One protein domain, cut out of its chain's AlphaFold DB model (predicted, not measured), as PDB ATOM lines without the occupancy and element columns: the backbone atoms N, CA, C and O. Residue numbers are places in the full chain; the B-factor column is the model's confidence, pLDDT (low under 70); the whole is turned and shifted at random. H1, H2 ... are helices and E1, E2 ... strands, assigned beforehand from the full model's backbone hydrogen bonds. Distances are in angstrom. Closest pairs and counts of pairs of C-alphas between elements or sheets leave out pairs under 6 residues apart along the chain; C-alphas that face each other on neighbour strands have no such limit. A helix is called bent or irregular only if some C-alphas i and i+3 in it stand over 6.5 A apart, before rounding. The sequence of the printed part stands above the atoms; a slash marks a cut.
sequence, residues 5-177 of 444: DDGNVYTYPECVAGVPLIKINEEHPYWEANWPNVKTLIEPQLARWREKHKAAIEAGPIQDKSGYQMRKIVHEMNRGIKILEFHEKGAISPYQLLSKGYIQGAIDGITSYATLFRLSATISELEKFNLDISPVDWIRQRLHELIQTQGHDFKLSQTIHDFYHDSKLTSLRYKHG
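AT A GLANCE: This is residues 5 to 177 of the 444 residues of an uncharacterized protein of Fusarium oxysporum f. sp. conglutinans race 2 54008 (UniProt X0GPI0). A long helical hairpin, H1 and H2, reaches out from a body of crossed helices, and residues 58 to 64 at its tip stick out. In the body H5 is in the middle, with the inner end of H2, the first residues of H6 and the length of H7 packed on it; E1 lies at the end of the longest axis away from the tip. The printed part has 173 residues with one named strand and eight named helices in the order E1, H1 to H8, and its class is mostly helix. It is compact, with a radius of gyration of the C-alphas of 18.0 A, and spans 60 by 41 by 30 A.

HOW THE PARTS SIT: E1, residues 10 to 12, pairs with no named strand. H1, residues 38 to 58, and H2, residues 67 to 89, touch and form a helical hairpin at a shallow tilt of 30 degrees, opposite ways; their closest C-alphas, of Leu 46 and Gly 80, are 5.4 A apart. H3, residues 100 to 104, touches no helix. H4, residues 107 to 110, touches H7, residues 156 to 165, closest at the C-alphas of Gly 109 and Ser 157, 5.0 A. The hub is H5, residues 113 to 127. H2 touches it with residues 79 to 86 alone, closest at the C-alphas of Ile 83 and Phe 117, 5.5 A, and only just about perpendicular at 70.2 degrees. H6, residues 135 to 153, touches H5 with residues 135 to 136 alone, closest at the C-alphas of Pro 135 and Leu 126, 5.3 A. H7 touches H5 at a steep tilt of 51 degrees, the same way, closest at the C-alphas of His 161 and Thr 115, 5.1 A. H8, residues 167 to 175, is near H5. Every O i to N i+4 pair is within hydrogen-bond range in H2, H3, H5 and H8, against 15 of 17 in H1, 13 of 15 in H6 and 4 of 6 in H7; H4 is too short for such a pair.

IN THESE COORDINATES: C-alpha 10, where E1 begins, is at (-19.350, 24.392, 127.583). H1 is 30.3 A long, H2 32.4 A, H5 21.4 A and H6 24.7 A. H1 is irregular, but only just, with C-alphas 41 and 44 6.7 A apart; H6 is irregular, with C-alphas 149 and 152 9.4 A apart and a kink of 59 degrees near residue 147; H7 is irregular, with C-alphas 161 and 164 7.2 A apart. H8 ends with C-alpha 175 at (0.283, 39.390, 112.423).

THE WHOLE: The two C-alphas farthest apart, of Asp 6 and Gln 63, are 61.7 A apart. The printed part has no cut. The link from E1 to H1 is long, 25 residues. Mean pLDDT of the printed part is 90.7, and residues 60 to 66 are under 70.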
ATOM      1  N   ASP A   5     -16.755  26.799 130.585       96.12
ATOM      2  CA  ASP A   5     -17.087  25.388 130.712       96.12
ATOM      3  C   ASP A   5     -17.062  24.972 132.189       96.12
ATOM      4  O   ASP A   5     -16.614  25.731 133.052       96.12
ATOM      5  N   ASP A   6     -17.623  23.803 132.484       95.69
ATOM      6  CA  ASP A   6     -17.646  23.195 133.820       95.69
ATOM      7  C   ASP A   6     -16.690  21.992 133.942       95.69
ATOM      8  O   ASP A   6     -16.815  21.181 134.861       95.69
ATOM      9  N   GLY A   7     -15.744  21.859 133.007       94.75
ATOM     10  CA  GLY A   7     -14.856  20.704 132.883       94.75
ATOM     11  C   GLY A   7     -15.436  19.518 132.102       94.75
ATOM     12  O   GLY A   7     -14.665  18.645 131.706       94.75
ATOM     13  N   ASN A   8     -16.744  19.490 131.809       95.25
ATOM     14  CA  ASN A   8     -17.381  18.437 131.002       95.25
ATOM     15  C   ASN A   8     -18.026  18.985 129.723       95.25
ATOM     16  O   ASN A   8     -17.834  18.438 128.629       95.25
ATOM     17  N   VAL A   9     -18.768  20.086 129.847       97.62
ATOM     18  CA  VAL A   9     -19.434  20.780 128.741       97.62
ATOM     19  C   VAL A   9     -19.172  22.284 128.786       97.62
ATOM     20  O   VAL A   9     -18.931  22.876 129.837       97.62
ATOM     21  N   TYR A  10     -19.276  22.936 127.632       98.00
ATOM     22  CA  TYR A  10     -19.350  24.392 127.583       98.00
ATOM     23  C   TYR A  10     -20.660  24.867 128.223       98.00
ATOM     24  O   TYR A  10     -21.733  24.335 127.945       98.00
ATOM     25  N   THR A  11     -20.586  25.903 129.052       97.25
ATOM     26  CA  THR A  11     -21.732  26.490 129.767       97.25
ATOM     27  C   THR A  11     -22.127  27.855 129.212       97.25
ATOM     28  O   THR A  11     -23.278  28.268 129.336       97.25
ATOM     29  N   TYR A  12     -21.197  28.562 128.568       96.00
ATOM     30  CA  TYR A  12     -21.446  29.873 127.975       96.00
ATOM     31  C   TYR A  12     -20.440  30.146 126.848       96.00
ATOM     32  O   TYR A  12     -19.291  29.710 126.951       96.00
ATOM     33  N   PRO A  13     -20.796  30.909 125.798       96.00
ATOM     34  CA  PRO A  13     -22.099  31.507 125.477       96.00
ATOM     35  C   PRO A  13     -23.149  30.494 125.004       96.00
ATOM     36  O   PRO A  13     -22.822  29.354 124.693       96.00
ATOM     37  N   GLU A  14     -24.409  30.926 124.903       95.31
ATOM     38  CA  GLU A  14     -25.563  30.099 124.495       95.31
ATOM     39  C   GLU A  14     -25.297  29.251 123.237       95.31
ATOM     40  O   GLU A  14     -25.653  28.076 123.180       95.31
ATOM     41  N   CYS A  15     -24.585  29.805 122.252       95.06
ATOM     42  CA  CYS A  15     -24.284  29.105 121.004       95.06
ATOM     43  C   CYS A  15     -23.329  27.911 121.143       95.06
ATOM     44  O   CYS A  15     -23.175  27.153 120.191       95.06
ATOM     45  N   VAL A  16     -22.680  27.730 122.292       97.06
ATOM     46  CA  VAL A  16     -21.876  26.541 122.612       97.06
ATOM     47  C   VAL A  16     -22.357  25.841 123.882       97.06
ATOM     48  O   VAL A  16     -21.819  24.796 124.223       97.06
ATOM     49  N   ALA A  17     -23.365  26.374 124.573       96.75
ATOM     50  CA  ALA A  17     -23.866  25.783 125.806       96.75
ATOM     51  C   ALA A  17     -24.336  24.333 125.569       96.75
ATOM     52  O   ALA A  17     -25.052  24.043 124.607       96.75
ATOM     53  N   GLY A  18     -23.890  23.419 126.431       96.25
ATOM     54  CA  GLY A  18     -24.157  21.981 126.354       96.25
ATOM     55  C   GLY A  18     -23.264  21.200 125.384       96.25
ATOM     56  O   GLY A  18     -23.404  19.983 125.296       96.25
ATOM     57  N   VAL A  19     -22.345  21.851 124.657       97.81
ATOM     58  CA  VAL A  19     -21.390  21.151 123.784       97.81
ATOM     59  C   VAL A  19     -20.350  20.412 124.642       97.81
ATOM     60  O   VAL A  19     -19.724  21.050 125.489       97.81
ATOM     61  N   PRO A  20     -20.096  19.110 124.417       97.50
ATOM     62  CA  PRO A  20     -19.062  18.371 125.142       97.50
ATOM     63  C   PRO A  20     -17.646  18.849 124.811       97.50
ATOM     64  O   PRO A  20     -17.345  19.144 123.649       97.50
ATOM     65  N   LEU A  21     -16.770  18.861 125.821       95.94
ATOM     66  CA  LEU A  21     -15.331  19.107 125.653       95.94
ATOM     67  C   LEU A  21     -14.606  17.908 125.027       95.94
ATOM     68  O   LEU A  21     -13.676  18.091 124.243       95.94
ATOM     69  N   ILE A  22     -15.044  16.684 125.339       95.88
ATOM     70  CA  ILE A  22     -14.502  15.467 124.727       95.88
ATOM     71  C   ILE A  22     -15.016  15.306 123.300       95.88
ATOM     72  O   ILE A  22     -16.160  15.641 122.998       95.88
ATOM     73  N   LYS A  23     -14.187  14.768 122.404       96.06
ATOM     74  CA  LYS A  23     -14.605  14.473 121.033       96.06
ATOM     75  C   LYS A  23     -15.714  13.418 121.031       96.06
ATOM     76  O   LYS A  23     -15.532  12.338 121.584       96.06
ATOM     77  N   ILE A  24     -16.833  13.715 120.373       96.06
ATOM     78  CA  ILE A  24     -17.942  12.765 120.233       96.06
ATOM     79  C   ILE A  24     -17.723  11.812 119.056       96.06
ATOM     80  O   ILE A  24     -17.104  12.163 118.048       96.06
ATOM     81  N   ASN A  25     -18.326  10.636 119.170       93.81
ATOM     82  CA  ASN A  25     -18.529   9.647 118.118       93.81
ATOM     83  C   ASN A  25     -20.018   9.232 118.098       93.81
ATOM     84  O   ASN A  25     -20.820   9.811 118.828       93.81
ATOM     85  N   GLU A  26     -20.383   8.246 117.278       93.62
ATOM     86  CA  GLU A  26     -21.769   7.757 117.140       93.62
ATOM     87  C   GLU A  26     -22.346   7.127 118.417       93.62
ATOM     88  O   GLU A  26     -23.560   7.067 118.584       93.62
ATOM     89  N   GLU A  27     -21.486   6.683 119.332       94.25
ATOM     90  CA  GLU A  27     -21.871   6.049 120.598       94.25
ATOM     91  C   GLU A  27     -22.066   7.077 121.725       94.25
ATOM     92  O   GLU A  27     -22.587   6.760 122.794       94.25
ATOM     93  N   HIS A  28     -21.631   8.321 121.514       95.94
ATOM     94  CA  HIS A  28     -21.657   9.353 122.538       95.94
ATOM     95  C   HIS A  28     -23.093   9.878 122.764       95.94
ATOM     96  O   HIS A  28     -23.762  10.209 121.790       95.94
ATOM     97  N   PRO A  29     -23.559  10.112 124.011       94.81
ATOM     98  CA  PRO A  29     -24.941  10.549 124.292       94.81
ATOM     99  C   PRO A  29     -25.374  11.870 123.631       94.81
ATOM    100  O   PRO A  29     -26.554  12.145 123.445       94.81
ATOM    101  N   TYR A  30     -24.409  12.731 123.308       95.38
ATOM    102  CA  TYR A  30     -24.656  13.973 122.570       95.38
ATOM    103  C   TYR A  30     -24.911  13.749 121.067       95.38
ATOM    104  O   TYR A  30     -25.455  14.641 120.421       95.38
ATOM    105  N   TRP A  31     -24.524  12.605 120.500       94.75
ATOM    106  CA  TRP A  31     -24.751  12.281 119.093       94.75
ATOM    107  C   TRP A  31     -26.242  12.091 118.798       94.75
ATOM    108  O   TRP A  31     -26.962  11.490 119.589       94.75
ATOM    109  N   GLU A  32     -26.703  12.597 117.656       92.38
ATOM    110  CA  GLU A  32     -28.073  12.383 117.184       92.38
ATOM    111  C   GLU A  32     -28.092  11.317 116.088       92.38
ATOM    112  O   GLU A  32     -27.306  11.365 115.142       92.38
ATOM    113  N   ALA A  33     -29.025  10.368 116.170       90.50
ATOM    114  CA  ALA A  33     -29.094   9.235 115.241       90.50
ATOM    115  C   ALA A  33     -29.321   9.639 113.770       90.50
ATOM    116  O   ALA A  33     -29.012   8.875 112.860       90.50
ATOM    117  N   ASN A  34     -29.857  10.838 113.524       89.81
ATOM    118  CA  ASN A  34     -30.067  11.380 112.181       89.81
ATOM    119  C   ASN A  34     -28.823  12.077 111.595       89.81
ATOM    120  O   ASN A  34     -28.861  12.494 110.437       89.81
ATOM    121  N   TRP A  35     -27.738  12.237 112.358       93.00
ATOM    122  CA  TRP A  35     -26.520  12.874 111.868       93.00
ATOM    123  C   TRP A  35     -25.705  11.904 111.009       93.00
ATOM    124  O   TRP A  35     -25.330  10.827 111.477       93.00
ATOM    125  N   PRO A  36     -25.374  12.267 109.756       92.19
ATOM    126  CA  PRO A  36     -24.610  11.380 108.896       92.19
ATOM    127  C   PRO A  36     -23.154  11.251 109.362       92.19
ATOM    128  O   PRO A  36     -22.524  12.208 109.824       92.19
ATOM    129  N   ASN A  37     -22.574  10.067 109.185       92.88
ATOM    130  CA  ASN A  37     -21.157   9.865 109.450       92.88
ATOM    131  C   ASN A  37     -20.294  10.582 108.386       92.88
ATOM    132  O   ASN A  37     -20.491  10.449 107.180       92.88
ATOM    133  N   VAL A  38     -19.300  11.355 108.829       92.88
ATOM    134  CA  VAL A  38     -18.448  12.148 107.923       92.88
ATOM    135  C   VAL A  38     -17.601  11.258 107.012       92.88
ATOM    136  O   VAL A  38     -17.432  11.565 105.833       92.88
ATOM    137  N   LYS A  39     -17.068  10.151 107.534       94.12
ATOM    138  CA  LYS A  39     -16.259   9.205 106.761       94.12
ATOM    139  C   LYS A  39     -17.079   8.599 105.621       94.12
ATOM    140  O   LYS A  39     -16.638   8.659 104.474       94.12
ATOM    141  N   THR A  40     -18.298   8.132 105.900       94.12
ATOM    142  CA  THR A  40     -19.177   7.536 104.877       94.12
ATOM    143  C   THR A  40     -19.611   8.541 103.805       94.12
ATOM    144  O   THR A  40     -19.751   8.164 102.642       94.12
ATOM    145  N   LEU A  41     -19.751   9.829 104.145       93.31
ATOM    146  CA  LEU A  41     -20.049  10.892 103.174       93.31
ATOM    147  C   LEU A  41     -18.866  11.227 102.248       93.31
ATOM    148  O   LEU A  41     -19.058  11.536 101.067       93.31
ATOM    149  N   ILE A  42     -17.641  11.212 102.780       94.50
ATOM    150  CA  ILE A  42     -16.456  11.766 102.106       94.50
ATOM    151  C   ILE A  42     -15.676  10.707 101.328       94.50
ATOM    152  O   ILE A  42     -15.168  11.006 100.244       94.50
ATOM    153  N   GLU A  43     -15.604   9.469 101.824       95.06
ATOM    154  CA  GLU A  43     -14.859   8.383 101.177       95.06
ATOM    155  C   GLU A  43     -15.284   8.119  99.722       95.06
ATOM    156  O   GLU A  43     -14.395   8.070  98.865       95.06
ATOM    157  N   PRO A  44     -16.588   8.045  99.374       94.62
ATOM    158  CA  PRO A  44     -17.002   7.837  97.986       94.62
ATOM    159  C   PRO A  44     -16.572   8.982  97.061       94.62
ATOM    160  O   PRO A  44     -16.176   8.757  95.915       94.62
ATOM    161  N   GLN A  45     -16.618  10.227  97.546       92.88
ATOM    162  CA  GLN A  45     -16.194  11.395  96.768       92.88
ATOM    163  C   GLN A  45     -14.676  11.405  96.568       92.88
ATOM    164  O   GLN A  45     -14.196  11.646  95.459       92.88
ATOM    165  N   LEU A  46     -13.916  11.090  97.620       93.00
ATOM    166  CA  LEU A  46     -12.462  10.985  97.555       93.00
ATOM    167  C   LEU A  46     -12.017   9.847  96.626       93.00
ATOM    168  O   LEU A  46     -11.085  10.039  95.844       93.00
ATOM    169  N   ALA A  47     -12.692   8.696  96.657       94.50
ATOM    170  CA  ALA A  47     -12.421   7.575  95.757       94.50
ATOM    171  C   ALA A  47     -12.576   7.984  94.283       94.50
ATOM    172  O   ALA A  47     -11.665   7.758  93.488       94.50
ATOM    173  N   ARG A  48     -13.658   8.701  93.940       93.31
ATOM    174  CA  ARG A  48     -13.864   9.253  92.586       93.31
ATOM    175  C   ARG A  48     -12.742  10.207  92.166       93.31
ATOM    176  O   ARG A  48     -12.330  10.202  91.009       93.31
ATOM    177  N   TRP A  49     -12.237  11.041  93.077       90.94
ATOM    178  CA  TRP A  49     -11.108  11.930  92.774       90.94
ATOM    179  C   TRP A  49      -9.785  11.178  92.613       90.94
ATOM    180  O   TRP A  49      -9.011  11.522  91.719       90.94
ATOM    181  N   ARG A  50      -9.546  10.128  93.409       91.44
ATOM    182  CA  ARG A  50      -8.380   9.238  93.263       91.44
ATOM    183  C   ARG A  50      -8.392   8.507  91.924       91.44
ATOM    184  O   ARG A  50      -7.365   8.456  91.255       91.44
ATOM    185  N   GLU A  51      -9.548   8.004  91.505       93.56
ATOM    186  CA  GLU A  51      -9.722   7.354  90.204       93.56
ATOM    187  C   GLU A  51      -9.470   8.333  89.050       93.56
ATOM    188  O   GLU A  51      -8.665   8.049  88.165       93.56
ATOM    189  N   LYS A  52     -10.053   9.541  89.106       89.62
ATOM    190  CA  LYS A  52      -9.783  10.607  88.123       89.62
ATOM    191  C   LYS A  52      -8.306  10.994  88.062       89.62
ATOM    192  O   LYS A  52      -7.797  11.264  86.979       89.62
ATOM    193  N   HIS A  53      -7.628  11.039  89.208       88.12
ATOM    194  CA  HIS A  53      -6.196  11.316  89.284       88.12
ATOM    195  C   HIS A  53      -5.375  10.204  88.625       88.12
ATOM    196  O   HIS A  53      -4.507  10.495  87.806       88.12
ATOM    197  N   LYS A  54      -5.693   8.938  88.920       89.38
ATOM    198  CA  LYS A  54      -5.050   7.769  88.310       89.38
ATOM    199  C   LYS A  54      -5.245   7.752  86.788       89.38
ATOM    200  O   LYS A  54      -4.260   7.709  86.060       89.38
ATOM    201  N   ALA A  55      -6.479   7.923  86.315       87.56
ATOM    202  CA  ALA A  55      -6.789   7.984  84.887       87.56
ATOM    203  C   ALA A  55      -6.102   9.166  84.174       87.56
ATOM    204  O   ALA A  55      -5.725   9.065  83.009       87.56
ATOM    205  N   ALA A  56      -5.927  10.308  84.854       83.69
ATOM    206  CA  ALA A  56      -5.199  11.451  84.303       83.69
ATOM    207  C   ALA A  56      -3.689  11.192  84.171       83.69
ATOM    208  O   ALA A  56      -3.086  11.694  83.229       83.69
ATOM    209  N   ILE A  57      -3.097  10.411  85.081       84.75
ATOM    210  CA  ILE A  57      -1.697   9.974  84.990       84.75
ATOM    211  C   ILE A  57      -1.530   8.949  83.861       84.75
ATOM    212  O   ILE A  57      -0.623   9.087  83.045       84.75
ATOM    213  N   GLU A  58      -2.419   7.954  83.789       85.19
ATOM    214  CA  GLU A  58      -2.370   6.873  82.791       85.19
ATOM    215  C   GLU A  58      -2.600   7.370  81.357       85.19
ATOM    216  O   GLU A  58      -1.982   6.860  80.428       85.19
ATOM    217  N   ALA A  59      -3.423   8.407  81.170       80.06
ATOM    218  CA  ALA A  59      -3.647   9.024  79.859       80.06
ATOM    219  C   ALA A  59      -2.403   9.736  79.277       80.06
ATOM    220  O   ALA A  59      -2.414  10.114  78.105       80.06
ATOM    221  N   GLY A  60      -1.340   9.924  80.069       66.06
ATOM    222  CA  GLY A  60      -0.093  10.553  79.636       66.06
ATOM    223  C   GLY A  60      -0.238  12.032  79.229       66.06
ATOM    224  O   GLY A  60      -1.316  12.622  79.320       66.06
ATOM    225  N   PRO A  61       0.851  12.681  78.776       63.81
ATOM    226  CA  PRO A  61       0.857  14.081  78.338       63.81
ATOM    227  C   PRO A  61       0.251  14.276  76.931       63.81
ATOM    228  O   PRO A  61       0.779  15.030  76.116       63.81
ATOM    229  N   ILE A  62      -0.847  13.585  76.617       55.47
ATOM    230  CA  ILE A  62      -1.489  13.630  75.301       55.47
ATOM    231  C   ILE A  62      -2.611  14.677  75.330       55.47
ATOM    232  O   ILE A  62      -3.642  14.473  75.964       55.47
ATOM    233  N   GLN A  63      -2.348  15.798  74.644       53.03
ATOM    234  CA  GLN A  63      -3.262  16.862  74.191       53.03
ATOM    235  C   GLN A  63      -4.220  17.480  75.240       53.03
ATOM    236  O   GLN A  63      -5.166  16.876  75.732       53.03
ATOM    237  N   ASP A  64      -3.993  18.762  75.542       49.75
ATOM    238  CA  ASP A  64      -4.980  19.734  76.046       49.75
ATOM    239  C   ASP A  64      -5.757  19.468  77.347       49.75
ATOM    240  O   ASP A  64      -6.588  20.292  77.746       49.75
ATOM    241  N   LYS A  65      -5.408  18.456  78.151       53.47
ATOM    242  CA  LYS A  65      -5.681  18.531  79.599       53.47
ATOM    243  C   LYS A  65      -4.728  19.552  80.212       53.47
ATOM    244  O   LYS A  65      -3.707  19.206  80.801       53.47
ATOM    245  N   SER A  66      -5.064  20.833  80.030       64.06
ATOM    246  CA  SER A  66      -4.330  21.975  80.578       64.06
ATOM    247  C   SER A  66      -3.919  21.665  82.017       64.06
ATOM    248  O   SER A  66      -4.737  21.175  82.798       64.06
ATOM    249  N   GLY A  67      -2.670  21.941  82.409       71.75
ATOM    250  CA  GLY A  67      -2.175  21.629  83.762       71.75
ATOM    251  C   GLY A  67      -3.053  22.177  84.903       71.75
ATOM    252  O   GLY A  67      -2.925  21.761  86.049       71.75
ATOM    253  N   TYR A  68      -3.982  23.083  84.592       77.44
ATOM    254  CA  TYR A  68      -5.098  23.481  85.441       77.44
ATOM    255  C   TYR A  68      -6.014  22.317  85.872       77.44
ATOM    256  O   TYR A  68      -6.298  22.203  87.061       77.44
ATOM    257  N   GLN A  69      -6.442  21.437  84.958       81.75
ATOM    258  CA  GLN A  69      -7.314  20.299  85.283       81.75
ATOM    259  C   GLN A  69      -6.623  19.315  86.228       81.75
ATOM    260  O   GLN A  69      -7.209  18.910  87.229       81.75
ATOM    261  N   MET A  70      -5.347  19.008  85.973       83.50
ATOM    262  CA  MET A  70      -4.559  18.157  86.866       83.50
ATOM    263  C   MET A  70      -4.412  18.787  88.259       83.50
ATOM    264  O   MET A  70      -4.681  18.133  89.264       83.50
ATOM    265  N   ARG A  71      -4.087  20.089  88.337       85.12
ATOM    266  CA  ARG A  71      -4.038  20.820  89.617       85.12
ATOM    267  C   ARG A  71      -5.374  20.787  90.356       85.12
ATOM    268  O   ARG A  71      -5.372  20.632  91.572       85.12
ATOM    269  N   LYS A  72      -6.495  20.913  89.642       86.81
ATOM    270  CA  LYS A  72      -7.837  20.831  90.228       86.81
ATOM    271  C   LYS A  72      -8.113  19.438  90.799       86.81
ATOM    272  O   LYS A  72      -8.552  19.347  91.936       86.81
ATOM    273  N   ILE A  73      -7.807  18.371  90.059       87.12
ATOM    274  CA  ILE A  73      -7.991  16.986  90.526       87.12
ATOM    275  C   ILE A  73      -7.166  16.724  91.795       87.12
ATOM    276  O   ILE A  73      -7.708  16.252  92.792       87.12
ATOM    277  N   VAL A  74      -5.877  17.082  91.778       86.25
ATOM    278  CA  VAL A  74      -4.987  16.941  92.944       86.25
ATOM    279  C   VAL A  74      -5.501  17.764  94.126       86.25
ATOM    280  O   VAL A  74      -5.519  17.282  95.256       86.25
ATOM    281  N   HIS A  75      -5.949  18.997  93.876       88.81
ATOM    282  CA  HIS A  75      -6.513  19.858  94.908       88.81
ATOM    283  C   HIS A  75      -7.740  19.221  95.566       88.81
ATOM    284  O   HIS A  75      -7.773  19.106  96.787       88.81
ATOM    285  N   GLU A  76      -8.710  18.749  94.780       90.44
ATOM    286  CA  GLU A  76      -9.920  18.104  95.304       90.44
ATOM    287  C   GLU A  76      -9.618  16.814  96.075       90.44
ATOM    288  O   GLU A  76     -10.214  16.580  97.126       90.44
ATOM    289  N   MET A  77      -8.643  16.021  95.625       91.81
ATOM    290  CA  MET A  77      -8.177  14.839  96.357       91.81
ATOM    291  C   MET A  77      -7.571  15.218  97.718       91.81
ATOM    292  O   MET A  77      -7.939  14.644  98.745       91.81
ATOM    293  N   ASN A  78      -6.693  16.224  97.751       92.75
ATOM    294  CA  ASN A  78      -6.067  16.698  98.989       92.75
ATOM    295  C   ASN A  78      -7.094  17.274  99.972       92.75
ATOM    296  O   ASN A  78      -6.943  17.105 101.182       92.75
ATOM    297  N   ARG A  79      -8.160  17.911  99.469       94.75
ATOM    298  CA  ARG A  79      -9.280  18.369 100.301       94.75
ATOM    299  C   ARG A  79      -9.933  17.202 101.042       94.75
ATOM    300  O   ARG A  79     -10.109  17.293 102.251       94.75
ATOM    301  N   GLY A  80     -10.233  16.106 100.345       94.56
ATOM    302  CA  GLY A  80     -10.882  14.933 100.939       94.56
ATOM    303  C   GLY A  80     -10.003  14.225 101.966       94.56
ATOM    304  O   GLY A  80     -10.481  13.881 103.042       94.56
ATOM    305  N   ILE A  81      -8.702  14.091 101.680       94.94
ATOM    306  CA  ILE A  81      -7.724  13.546 102.638       94.94
ATOM    307  C   ILE A  81      -7.720  14.375 103.925       94.94
ATOM    308  O   ILE A  81      -7.811  13.817 105.014       94.94
ATOM    309  N   LYS A  82      -7.688  15.707 103.800       96.06
ATOM    310  CA  LYS A  82      -7.682  16.609 104.954       96.06
ATOM    311  C   LYS A  82      -8.960  16.516 105.791       96.06
ATOM    312  O   LYS A  82      -8.892  16.595 107.014       96.06
ATOM    313  N   ILE A  83     -10.116  16.337 105.149       97.12
ATOM    314  CA  ILE A  83     -11.387  16.144 105.860       97.12
ATOM    315  C   ILE A  83     -11.360  14.845 106.675       97.12
ATOM    316  O   ILE A  83     -11.758  14.859 107.837       97.12
ATOM    317  N   LEU A  84     -10.881  13.740 106.093       97.06
ATOM    318  CA  LEU A  84     -10.795  12.457 106.799       97.06
ATOM    319  C   LEU A  84      -9.778  12.501 107.947       97.06
ATOM    320  O   LEU A  84     -10.071  12.005 109.029       97.06
ATOM    321  N   GLU A  85      -8.636  13.161 107.748       96.69
ATOM    322  CA  GLU A  85      -7.653  13.393 108.812       96.69
ATOM    323  C   GLU A  85      -8.258  14.200 109.970       96.69
ATOM    324  O   GLU A  85      -8.089  13.836 111.133       96.69
ATOM    325  N   PHE A  86      -9.014  15.259 109.667       96.25
ATOM    326  CA  PHE A  86      -9.758  16.014 110.677       96.25
ATOM    327  C   PHE A  86     -10.801  15.142 111.390       96.25
ATOM    328  O   PHE A  86     -10.897  15.185 112.614       96.25
ATOM    329  N   HIS A  87     -11.557  14.323 110.659       95.25
ATOM    330  CA  HIS A  87     -12.547  13.433 111.262       95.25
ATOM    331  C   HIS A  87     -11.904  12.420 112.220       95.25
ATOM    332  O   HIS A  87     -12.406  12.231 113.325       95.25
ATOM    333  N   GLU A  88     -10.772  11.826 111.848       94.88
ATOM    334  CA  GLU A  88     -10.082  10.814 112.654       94.88
ATOM    335  C   GLU A  88      -9.319  11.440 113.832       94.88
ATOM    336  O   GLU A  88      -9.563  11.099 114.988       94.88
ATOM    337  N   LYS A  89      -8.461  12.429 113.560       94.69
ATOM    338  CA  LYS A  89      -7.476  12.962 114.519       94.69
ATOM    339  C   LYS A  89      -7.808  14.345 115.068       94.69
ATOM    340  O   LYS A  89      -7.191  14.776 116.034       94.69
ATOM    341  N   GLY A  90      -8.751  15.056 114.457       94.12
ATOM    342  CA  GLY A  90      -9.125  16.400 114.888       94.12
ATOM    343  C   GLY A  90      -9.715  16.412 116.296       94.12
ATOM    344  O   GLY A  90     -10.298  15.422 116.738       94.12
ATOM    345  N   ALA A  91      -9.589  17.554 116.974       94.25
ATOM    346  CA  ALA A  91     -10.015  17.732 118.364       94.25
ATOM    347  C   ALA A  91     -11.536  17.623 118.573       94.25
ATOM    348  O   ALA A  91     -11.984  17.363 119.684       94.25
ATOM    349  N   ILE A  92     -12.331  17.828 117.519       96.44
ATOM    350  CA  ILE A  92     -13.793  17.807 117.586       96.44
ATOM    351  C   ILE A  92     -14.406  17.085 116.386       96.44
ATOM    352  O   ILE A  92     -13.827  17.048 115.302       96.44
ATOM    353  N   SER A  93     -15.621  16.570 116.567       95.75
ATOM    354  CA  SER A  93     -16.546  16.299 115.463       95.75
ATOM    355  C   SER A  93     -17.107  17.621 114.906       95.75
ATOM    356  O   SER A  93     -17.291  18.567 115.679       95.75
ATOM    357  N   PRO A  94     -17.443  17.734 113.602       95.06
ATOM    358  CA  PRO A  94     -18.075  18.946 113.067       95.06
ATOM    359  C   PRO A  94     -19.396  19.301 113.773       95.06
ATOM    360  O   PRO A  94     -19.714  20.482 113.902       95.06
ATOM    361  N   TYR A  95     -20.117  18.310 114.306       95.69
ATOM    362  CA  TYR A  95     -21.353  18.515 115.074       95.69
ATOM    363  C   TYR A  95     -21.135  19.097 116.477       95.69
ATOM    364  O   TYR A  95     -22.094  19.431 117.166       95.69
ATOM    365  N   GLN A  96     -19.881  19.230 116.914       95.88
ATOM    366  CA  GLN A  96     -19.519  19.884 118.174       95.88
ATOM    367  C   GLN A  96     -19.060  21.324 117.974       95.88
ATOM    368  O   GLN A  96     -18.601  21.954 118.926       95.88
ATOM    369  N   LEU A  97     -19.098  21.863 116.755       96.56
ATOM    370  CA  LEU A  97     -18.615  23.221 116.547       96.56
ATOM    371  C   LEU A  97     -19.452  24.242 117.338       96.56
ATOM    372  O   LEU A  97     -18.880  25.143 117.944       96.56
ATOM    373  N   LEU A  98     -20.773  24.048 117.380       96.31
ATOM    374  CA  LEU A  98     -21.753  24.823 118.149       96.31
ATOM    375  C   LEU A  98     -22.777  23.879 118.810       96.31
ATOM    376  O   LEU A  98     -22.750  22.668 118.577       96.31
ATOM    377  N   SER A  99     -23.674  24.426 119.633       95.12
ATOM    378  CA  SER A  99     -24.757  23.672 120.268       95.12
ATOM    379  C   SER A  99     -25.751  23.127 119.235       95.12
ATOM    380  O   SER A  99     -25.863  23.638 118.116       95.12
ATOM    381  N   LYS A 100     -26.492  22.075 119.610       93.56
ATOM    382  CA  LYS A 100     -27.411  21.355 118.706       93.56
ATOM    383  C   LYS A 100     -28.373  22.276 117.956       93.56
ATOM    384  O   LYS A 100     -28.580  22.075 116.764       93.56
ATOM    385  N   GLY A 101     -28.891  23.319 118.611       90.94
ATOM    386  CA  GLY A 101     -29.807  24.283 117.987       90.94
ATOM    387  C   GLY A 101     -29.224  24.977 116.750       90.94
ATOM    388  O   GLY A 101     -29.937  25.196 115.776       90.94
ATOM    389  N   TYR A 102     -27.914  25.237 116.738       91.25
ATOM    390  CA  TYR A 102     -27.219  25.850 115.600       91.25
ATOM    391  C   TYR A 102     -26.783  24.833 114.542       91.25
ATOM    392  O   TYR A 102     -26.607  25.190 113.377       91.25
ATOM    393  N   ILE A 103     -26.592  23.573 114.937       91.19
ATOM    394  CA  ILE A 103     -26.196  22.493 114.030       91.19
ATOM    395  C   ILE A 103     -27.405  21.955 113.266       91.19
ATOM    396  O   ILE A 103     -27.310  21.801 112.053       91.19
ATOM    397  N   GLN A 104     -28.541  21.722 113.934       81.81
ATOM    398  CA  GLN A 104     -29.692  21.007 113.371       81.81
ATOM    399  C   GLN A 104     -30.260  21.675 112.109       81.81
ATOM    400  O   GLN A 104     -30.541  20.994 111.128       81.81
ATOM    401  N   GLY A 105     -30.366  23.008 112.095       73.38
ATOM    402  CA  GLY A 105     -30.820  23.768 110.921       73.38
ATOM    403  C   GLY A 105     -29.784  23.879 109.792       73.38
ATOM    404  O   GLY A 105     -30.085  24.424 108.734       73.38
ATOM    405  N   ALA A 106     -28.562  23.390 110.011       75.38
ATOM    406  CA  ALA A 106     -27.428  23.531 109.105       75.38
ATOM    407  C   ALA A 106     -26.731  22.195 108.786       75.38
ATOM    408  O   ALA A 106     -25.638  22.223 108.218       75.38
ATOM    409  N   ILE A 107     -27.329  21.042 109.128       80.50
ATOM    410  CA  ILE A 107     -26.704  19.707 109.005       80.50
ATOM    411  C   ILE A 107     -26.191  19.450 107.585       80.50
ATOM    412  O   ILE A 107     -25.022  19.102 107.402       80.50
ATOM    413  N   ASP A 108     -27.019  19.683 106.570       78.12
ATOM    414  CA  ASP A 108     -26.632  19.428 105.176       78.12
ATOM    415  C   ASP A 108     -25.494  20.354 104.721       78.12
ATOM    416  O   ASP A 108     -24.623  19.987 103.930       78.12
ATOM    417  N   GLY A 109     -25.456  21.574 105.256       83.19
ATOM    418  CA  GLY A 109     -24.442  22.554 104.896       83.19
ATOM    419  C   GLY A 109     -23.120  22.369 105.651       83.19
ATOM    420  O   GLY A 109     -22.054  22.552 105.050       83.19
ATOM    421  N   ILE A 110     -23.159  22.014 106.944       88.94
ATOM    422  CA  ILE A 110     -21.966  21.787 107.784       88.94
ATOM    423  C   ILE A 110     -21.221  20.521 107.352       88.94
ATOM    424  O   ILE A 110     -19.994  20.495 107.410       88.94
ATOM    425  N   THR A 111     -21.945  19.518 106.845       91.00
ATOM    426  CA  THR A 111     -21.382  18.249 106.354       91.00
ATOM    427  C   THR A 111     -21.000  18.278 104.875       91.00
ATOM    428  O   THR A 111     -20.437  17.313 104.358       91.00
ATOM    429  N   SER A 112     -21.240  19.388 104.172       92.19
ATOM    430  CA  SER A 112     -20.831  19.506 102.774       92.19
ATOM    431  C   SER A 112     -19.303  19.455 102.618       92.19
ATOM    432  O   SER A 112     -18.539  19.967 103.442       92.19
ATOM    433  N   TYR A 113     -18.839  18.894 101.496       91.69
ATOM    434  CA  TYR A 113     -17.410  18.728 101.192       91.69
ATOM    435  C   TYR A 113     -16.626  20.053 101.243       91.69
ATOM    436  O   TYR A 113     -15.454  20.101 101.620       91.69
ATOM    437  N   ALA A 114     -17.259  21.164 100.855       91.06
ATOM    438  CA  ALA A 114     -16.644  22.486 100.905       91.06
ATOM    439  C   ALA A 114     -16.516  23.024 102.326       91.06
ATOM    440  O   ALA A 114     -15.437  23.494 102.694       91.06
ATOM    441  N   THR A 115     -17.577  22.920 103.120       93.81
ATOM    442  CA  THR A 115     -17.589  23.415 104.495       93.81
ATOM    443  C   THR A 115     -16.658  22.603 105.391       93.81
ATOM    444  O   THR A 115     -15.854  23.194 106.108       93.81
ATOM    445  N   LEU A 116     -16.663  21.270 105.282       95.38
ATOM    446  CA  LEU A 116     -15.758  20.399 106.043       95.38
ATOM    447  C   LEU A 116     -14.285  20.655 105.707       95.38
ATOM    448  O   LEU A 116     -13.440  20.753 106.603       95.38
ATOM    449  N   PHE A 117     -13.956  20.805 104.417       95.75
ATOM    450  CA  PHE A 117     -12.593  21.164 104.025       95.75
ATOM    451  C   PHE A 117     -12.203  22.525 104.599       95.75
ATOM    452  O   PHE A 117     -11.094  22.692 105.099       95.75
ATOM    453  N   ARG A 118     -13.104  23.508 104.535       95.38
ATOM    454  CA  ARG A 118     -12.801  24.846 105.024       95.38
ATOM    455  C   ARG A 118     -12.594  24.864 106.535       95.38
ATOM    456  O   ARG A 118     -11.598  25.428 106.974       95.38
ATOM    457  N   LEU A 119     -13.455  24.192 107.299       96.12
ATOM    458  CA  LEU A 119     -13.318  24.043 108.748       96.12
ATOM    459  C   LEU A 119     -11.973  23.403 109.117       96.12
ATOM    460  O   LEU A 119     -11.204  23.980 109.884       96.12
ATOM    461  N   SER A 120     -11.653  22.250 108.519       96.31
ATOM    462  CA  SER A 120     -10.384  21.551 108.773       96.31
ATOM    463  C   SER A 120      -9.160  22.374 108.351       96.31
ATOM    464  O   SER A 120      -8.144  22.385 109.044       96.31
ATOM    465  N   ALA A 121      -9.241  23.107 107.237       94.50
ATOM    466  CA  ALA A 121      -8.182  24.006 106.790       94.50
ATOM    467  C   ALA A 121      -7.967  25.181 107.747       94.50
ATOM    468  O   ALA A 121      -6.818  25.504 108.040       94.50
ATOM    469  N   THR A 122      -9.044  25.785 108.252       95.31
ATOM    470  CA  THR A 122      -8.980  26.875 109.230       95.31
ATOM    471  C   THR A 122      -8.377  26.406 110.550       95.31
ATOM    472  O   THR A 122      -7.508  27.094 111.076       95.31
ATOM    473  N   ILE A 123      -8.777  25.240 111.066       95.56
ATOM    474  CA  ILE A 123      -8.211  24.689 112.309       95.56
ATOM    475  C   ILE A 123      -6.698  24.486 112.156       95.56
ATOM    476  O   ILE A 123      -5.931  25.058 112.924       95.56
ATOM    477  N   SER A 124      -6.255  23.791 111.101       93.94
ATOM    478  CA  SER A 124      -4.818  23.588 110.856       93.94
ATOM    479  C   SER A 124      -4.045  24.870 110.545       93.94
ATOM    480  O   SER A 124      -2.821  24.897 110.635       93.94
ATOM    481  N   GLU A 125      -4.714  25.921 110.077       93.38
ATOM    482  CA  GLU A 125      -4.095  27.231 109.901       93.38
ATOM    483  C   GLU A 125      -3.886  27.921 111.251       93.38
ATOM    484  O   GLU A 125      -2.786  28.400 111.516       93.38
ATOM    485  N   LEU A 126      -4.905  27.914 112.112       94.06
ATOM    486  CA  LEU A 126      -4.848  28.490 113.453       94.06
ATOM    487  C   LEU A 126      -3.807  27.798 114.343       94.06
ATOM    488  O   LEU A 126      -3.121  28.479 115.102       94.06
ATOM    489  N   GLU A 127      -3.621  26.482 114.197       93.56
ATOM    490  CA  GLU A 127      -2.560  25.720 114.879       93.56
ATOM    491  C   GLU A 127      -1.161  26.299 114.619       93.56
ATOM    492  O   GLU A 127      -0.318  26.308 115.510       93.56
ATOM    493  N   LYS A 128      -0.912  26.861 113.429       92.44
ATOM    494  CA  LYS A 128       0.398  27.435 113.069       92.44
ATOM    495  C   LYS A 128       0.689  28.755 113.767       92.44
ATOM    496  O   LYS A 128       1.830  29.212 113.751       92.44
ATOM    497  N   PHE A 129      -0.332  29.414 114.309       90.25
ATOM    498  CA  PHE A 129      -0.171  30.719 114.937       90.25
ATOM    499  C   PHE A 129       0.275  30.619 116.397       90.25
ATOM    500  O   PHE A 129       0.678  31.643 116.940       90.25
ATOM    501  N   ASN A 130       0.264  29.425 117.008       85.19
ATOM    502  CA  ASN A 130       0.650  29.206 118.409       85.19
ATOM    503  C   ASN A 130      -0.031  30.211 119.354       85.19
ATOM    504  O   ASN A 130       0.625  30.989 120.043       85.19
ATOM    505  N   LEU A 131      -1.361  30.253 119.309       90.69
ATOM    506  CA  LEU A 131      -2.157  31.125 120.168       90.69
ATOM    507  C   LEU A 131      -2.230  30.548 121.586       90.69
ATOM    508  O   LEU A 131      -2.211  29.332 121.754       90.69
ATOM    509  N   ASP A 132      -2.457  31.407 122.580       91.56
ATOM    510  CA  ASP A 132      -2.698  31.000 123.979       91.56
ATOM    511  C   ASP A 132      -4.032  30.251 124.178       91.56
ATOM    512  O   ASP A 132      -4.446  29.965 125.299       91.56
ATOM    513  N   ILE A 133      -4.762  30.000 123.091       93.38
ATOM    514  CA  ILE A 133      -6.107  29.442 123.088       93.38
ATOM    515  C   ILE A 133      -6.203  28.364 122.017       93.38
ATOM    516  O   ILE A 133      -5.532  28.455 120.984       93.38
ATOM    517  N   SER A 134      -7.057  27.361 122.231       94.75
ATOM    518  CA  SER A 134      -7.196  26.295 121.245       94.75
ATOM    519  C   SER A 134      -7.745  26.849 119.916       94.75
ATOM    520  O   SER A 134      -8.573  27.770 119.914       94.75
ATOM    521  N   PRO A 135      -7.331  26.298 118.760       96.06
ATOM    522  CA  PRO A 135      -7.883  26.661 117.455       96.06
ATOM    523  C   PRO A 135      -9.412  26.601 117.411       96.06
ATOM    524  O   PRO A 135     -10.061  27.469 116.829       96.06
ATOM    525  N   VAL A 136      -9.995  25.587 118.054       96.38
ATOM    526  CA  VAL A 136     -11.445  25.395 118.105       96.38
ATOM    527  C   VAL A 136     -12.109  26.489 118.939       96.38
ATOM    528  O   VAL A 136     -13.107  27.057 118.499       96.38
ATOM    529  N   ASP A 137     -11.543  26.841 120.094       96.62
ATOM    530  CA  ASP A 137     -12.063  27.918 120.942       96.62
ATOM    531  C   ASP A 137     -11.955  29.280 120.265       96.62
ATOM    532  O   ASP A 137     -12.871  30.096 120.371       96.62
ATOM    533  N   TRP A 138     -10.892  29.515 119.491       96.75
ATOM    534  CA  TRP A 138     -10.796  30.711 118.658       96.75
ATOM    535  C   TRP A 138     -11.956  30.773 117.656       96.75
ATOM    536  O   TRP A 138     -12.618  31.808 117.544       96.75
ATOM    537  N   ILE A 139     -12.247  29.665 116.960       97.12
ATOM    538  CA  ILE A 139     -13.362  29.601 116.003       97.12
ATOM    539  C   ILE A 139     -14.698  29.790 116.723       97.12
ATOM    540  O   ILE A 139     -15.495  30.605 116.276       97.12
ATOM    541  N   ARG A 140     -14.944  29.111 117.849       97.44
ATOM    542  CA  ARG A 140     -16.177  29.255 118.645       97.44
ATOM    543  C   ARG A 140     -16.385  30.683 119.129       97.44
ATOM    544  O   ARG A 140     -17.467  31.238 118.955       97.44
ATOM    545  N   GLN A 141     -15.338  31.306 119.664       96.94
ATOM    546  CA  GLN A 141     -15.355  32.712 120.052       96.94
ATOM    547  C   GLN A 141     -15.690  33.604 118.852       96.94
ATOM    548  O   GLN A 141     -16.505  34.518 118.969       96.94
ATOM    549  N   ARG A 142     -15.092  33.340 117.686       96.44
ATOM    550  CA  ARG A 142     -15.360  34.126 116.481       96.44
ATOM    551  C   ARG A 142     -16.783  33.923 115.962       96.44
ATOM    552  O   ARG A 142     -17.435  34.897 115.603       96.44
ATOM    553  N   LEU A 143     -17.278  32.689 115.950       96.62
ATOM    554  CA  LEU A 143     -18.651  32.369 115.568       96.62
ATOM    555  C   LEU A 143     -19.646  33.021 116.523       96.62
ATOM    556  O   LEU A 143     -20.615  33.592 116.051       96.62
ATOM    557  N   HIS A 144     -19.376  33.035 117.829       96.62
ATOM    558  CA  HIS A 144     -20.200  33.754 118.796       96.62
ATOM    559  C   HIS A 144     -20.316  35.248 118.459       96.62
ATOM    560  O   HIS A 144     -21.420  35.782 118.418       96.62
ATOM    561  N   GLU A 145     -19.204  35.919 118.152       96.06
ATOM    562  CA  GLU A 145     -19.226  37.330 117.738       96.06
ATOM    563  C   GLU A 145     -20.016  37.541 116.436       96.06
ATOM    564  O   GLU A 145     -20.718  38.544 116.279       96.06
ATOM    565  N   LEU A 146     -19.899  36.608 115.486       94.38
ATOM    566  CA  LEU A 146     -20.627  36.662 114.221       94.38
ATOM    567  C   LEU A 146     -22.120  36.404 114.420       94.38
ATOM    568  O   LEU A 146     -22.912  37.146 113.858       94.38
ATOM    569  N   ILE A 147     -22.506  35.454 115.271       94.38
ATOM    570  CA  ILE A 147     -23.895  35.215 115.691       94.38
ATOM    571  C   ILE A 147     -24.446  36.466 116.371       94.38
ATOM    572  O   ILE A 147     -25.524  36.937 116.023       94.38
ATOM    573  N   GLN A 148     -23.681  37.074 117.280       92.00
ATOM    574  CA  GLN A 148     -24.074  38.326 117.916       92.00
ATOM    575  C   GLN A 148     -24.235  39.459 116.909       92.00
ATOM    576  O   GLN A 148     -25.100  40.303 117.111       92.00
ATOM    577  N   THR A 149     -23.437  39.497 115.839       89.12
ATOM    578  CA  THR A 149     -23.487  40.546 114.811       89.12
ATOM    579  C   THR A 149     -24.625  40.316 113.813       89.12
ATOM    580  O   THR A 149     -25.413  41.229 113.589       89.12
ATOM    581  N   GLN A 150     -24.744  39.109 113.264       88.81
ATOM    582  CA  GLN A 150     -25.670  38.743 112.188       88.81
ATOM    583  C   GLN A 150     -27.063  38.352 112.712       88.81
ATOM    584  O   GLN A 150     -28.055  38.562 112.028       88.81
ATOM    585  N   GLY A 151     -27.177  37.845 113.944       88.75
ATOM    586  CA  GLY A 151     -28.458  37.447 114.529       88.75
ATOM    587  C   GLY A 151     -29.126  36.320 113.740       88.75
ATOM    588  O   GLY A 151     -28.518  35.275 113.526       88.75
ATOM    589  N   HIS A 152     -30.369  36.536 113.308       81.62
ATOM    590  CA  HIS A 152     -31.149  35.553 112.546       81.62
ATOM    591  C   HIS A 152     -30.623  35.329 111.118       81.62
ATOM    592  O   HIS A 152     -30.842  34.262 110.555       81.62
ATOM    593  N   ASP A 153     -29.880  36.288 110.557       86.12
ATOM    594  CA  ASP A 153     -29.225  36.134 109.252       86.12
ATOM    595  C   ASP A 153     -27.992  35.220 109.314       86.12
ATOM    596  O   ASP A 153     -27.394  34.898 108.283       86.12
ATOM    597  N   PHE A 154     -27.586  34.800 110.517       91.44
ATOM    598  CA  PHE A 154     -26.434  33.935 110.692       91.44
ATOM    599  C   PHE A 154     -26.666  32.571 110.041       91.44
ATOM    600  O   PHE A 154     -27.480  31.760 110.482       91.44
ATOM    601  N   LYS A 155     -25.863  32.282 109.016       91.38
ATOM    602  CA  LYS A 155     -25.831  30.981 108.347       91.38
ATOM    603  C   LYS A 155     -24.508  30.303 108.641       91.38
ATOM    604  O   LYS A 155     -23.473  30.703 108.104       91.38
ATOM    605  N   LEU A 156     -24.539  29.258 109.468       92.56
ATOM    606  CA  LEU A 156     -23.335  28.560 109.926       92.56
ATOM    607  C   LEU A 156     -22.478  28.054 108.758       92.56
ATOM    608  O   LEU A 156     -21.286  28.343 108.686       92.56
ATOM    609  N   SER A 157     -23.087  27.328 107.822       89.88
ATOM    610  CA  SER A 157     -22.369  26.689 106.716       89.88
ATOM    611  C   SER A 157     -21.721  27.706 105.779       89.88
ATOM    612  O   SER A 157     -20.558  27.547 105.413       89.88
ATOM    613  N   GLN A 158     -22.444  28.782 105.449       90.06
ATOM    614  CA  GLN A 158     -21.920  29.878 104.635       90.06
ATOM    615  C   GLN A 158     -20.797  30.616 105.368       90.06
ATOM    616  O   GLN A 158     -19.725  30.822 104.810       90.06
ATOM    617  N   THR A 159     -20.995  30.918 106.653       93.19
ATOM    618  CA  THR A 159     -19.981  31.585 107.477       93.19
ATOM    619  C   THR A 159     -18.689  30.783 107.542       93.19
ATOM    620  O   THR A 159     -17.612  31.352 107.400       93.19
ATOM    621  N   ILE A 160     -18.773  29.464 107.732       93.38
ATOM    622  CA  ILE A 160     -17.587  28.603 107.743       93.38
ATOM    623  C   ILE A 160     -16.940  28.582 106.368       93.38
ATOM    624  O   ILE A 160     -15.725  28.712 106.295       93.38
ATOM    625  N   HIS A 161     -17.718  28.458 105.288       88.12
ATOM    626  CA  HIS A 161     -17.194  28.482 103.921       88.12
ATOM    627  C   HIS A 161     -16.384  29.759 103.629       88.12
ATOM    628  O   HIS A 161     -15.262  29.683 103.106       88.12
ATOM    629  N   ASP A 162     -16.925  30.902 104.050       88.88
ATOM    630  CA  ASP A 162     -16.366  32.240 103.847       88.88
ATOM    631  C   ASP A 162     -15.336  32.632 104.913       88.88
ATOM    632  O   ASP A 162     -14.658  33.650 104.783       88.88
ATOM    633  N   PHE A 163     -15.138  31.800 105.936       89.12
ATOM    634  CA  PHE A 163     -14.273  32.091 107.078       89.12
ATOM    635  C   PHE A 163     -12.818  32.338 106.681       89.12
ATOM    636  O   PHE A 163     -12.088  33.064 107.350       89.12
ATOM    637  N   TYR A 164     -12.390  31.790 105.541       85.12
ATOM    638  CA  TYR A 164     -11.085  32.104 104.971       85.12
ATOM    639  C   TYR A 164     -10.910  33.607 104.690       85.12
ATOM    640  O   TYR A 164      -9.798  34.108 104.810       85.12
ATOM    641  N   HIS A 165     -11.981  34.326 104.371       86.56
ATOM    642  CA  HIS A 165     -11.991  35.770 104.146       86.56
ATOM    643  C   HIS A 165     -12.401  36.571 105.391       86.56
ATOM    644  O   HIS A 165     -12.542  37.791 105.311       86.56
ATOM    645  N   ASP A 166     -12.552  35.920 106.550       93.38
ATOM    646  CA  ASP A 166     -12.872  36.604 107.799       93.38
ATOM    647  C   ASP A 166     -11.797  37.643 108.145       93.38
ATOM    648  O   ASP A 166     -10.588  37.392 108.053       93.38
ATOM    649  N   SER A 167     -12.238  38.831 108.557       92.06
ATOM    650  CA  SER A 167     -11.348  39.962 108.815       92.06
ATOM    651  C   SER A 167     -10.425  39.728 110.012       92.06
ATOM    652  O   SER A 167      -9.262  40.144 109.965       92.06
ATOM    653  N   LYS A 168     -10.883  39.019 111.056       93.94
ATOM    654  CA  LYS A 168     -10.043  38.684 112.213       93.94
ATOM    655  C   LYS A 168      -9.041  37.594 111.862       93.94
ATOM    656  O   LYS A 168      -7.868  37.753 112.192       93.94
ATOM    657  N   LEU A 169      -9.453  36.551 111.137       92.94
ATOM    658  CA  LEU A 169      -8.528  35.511 110.674       92.94
ATOM    659  C   LEU A 169      -7.473  36.086 109.718       92.94
ATOM    660  O   LEU A 169      -6.285  35.804 109.850       92.94
ATOM    661  N   THR A 170      -7.886  36.965 108.804       91.06
ATOM    662  CA  THR A 170      -6.983  37.682 107.892       91.06
ATOM    663  C   THR A 170      -5.993  38.554 108.661       91.06
ATOM    664  O   THR A 170      -4.790  38.488 108.414       91.06
ATOM    665  N   SER A 171      -6.463  39.327 109.643       89.81
ATOM    666  CA  SER A 171      -5.583  40.128 110.507       89.81
ATOM    667  C   SER A 171      -4.588  39.257 111.277       89.81
ATOM    668  O   SER A 171      -3.424  39.633 111.430       89.81
ATOM    669  N   LEU A 172      -5.023  38.077 111.723       92.25
ATOM    670  CA  LEU A 172      -4.179  37.127 112.436       92.25
ATOM    671  C   LEU A 172      -3.081  36.562 111.529       92.25
ATOM    672  O   LEU A 172      -1.911  36.593 111.902       92.25
ATOM    673  N   ARG A 173      -3.421  36.164 110.298       91.19
ATOM    674  CA  ARG A 173      -2.433  35.761 109.287       91.19
ATOM    675  C   ARG A 173      -1.360  36.827 109.081       91.19
ATOM    676  O   ARG A 173      -0.171  36.521 109.161       91.19
ATOM    677  N   TYR A 174      -1.770  38.086 108.893       87.75
ATOM    678  CA  TYR A 174      -0.834  39.203 108.742       87.75
ATOM    679  C   TYR A 174       0.079  39.365 109.957       87.75
ATOM    680  O   TYR A 174       1.287  39.536 109.787       87.75
ATOM    681  N   LYS A 175      -0.478  39.281 111.171       89.31
ATOM    682  CA  LYS A 175       0.283  39.390 112.423       89.31
ATOM    683  C   LYS A 175       1.338  38.288 112.557       89.31
ATOM    684  O   LYS A 175       2.433  38.566 113.033       89.31
ATOM    685  N   HIS A 176       1.034  37.075 112.101       89.06
ATOM    686  CA  HIS A 176       1.936  35.920 112.164       89.06
ATOM    687  C   HIS A 176       2.800  35.741 110.900       89.06
ATOM    688  O   HIS A 176       3.430  34.705 110.719       89.06
ATOM    689  N   GLY A 177       2.863  36.746 110.016       83.56
ATOM    690  CA  GLY A 177       3.751  36.735 108.846       83.56
ATOM    691  C   GLY A 177       3.252  35.909 107.656       83.56
ATOM    692  O   GLY A 177       3.939  35.825 106.635       83.56
TER     693      GLY A 177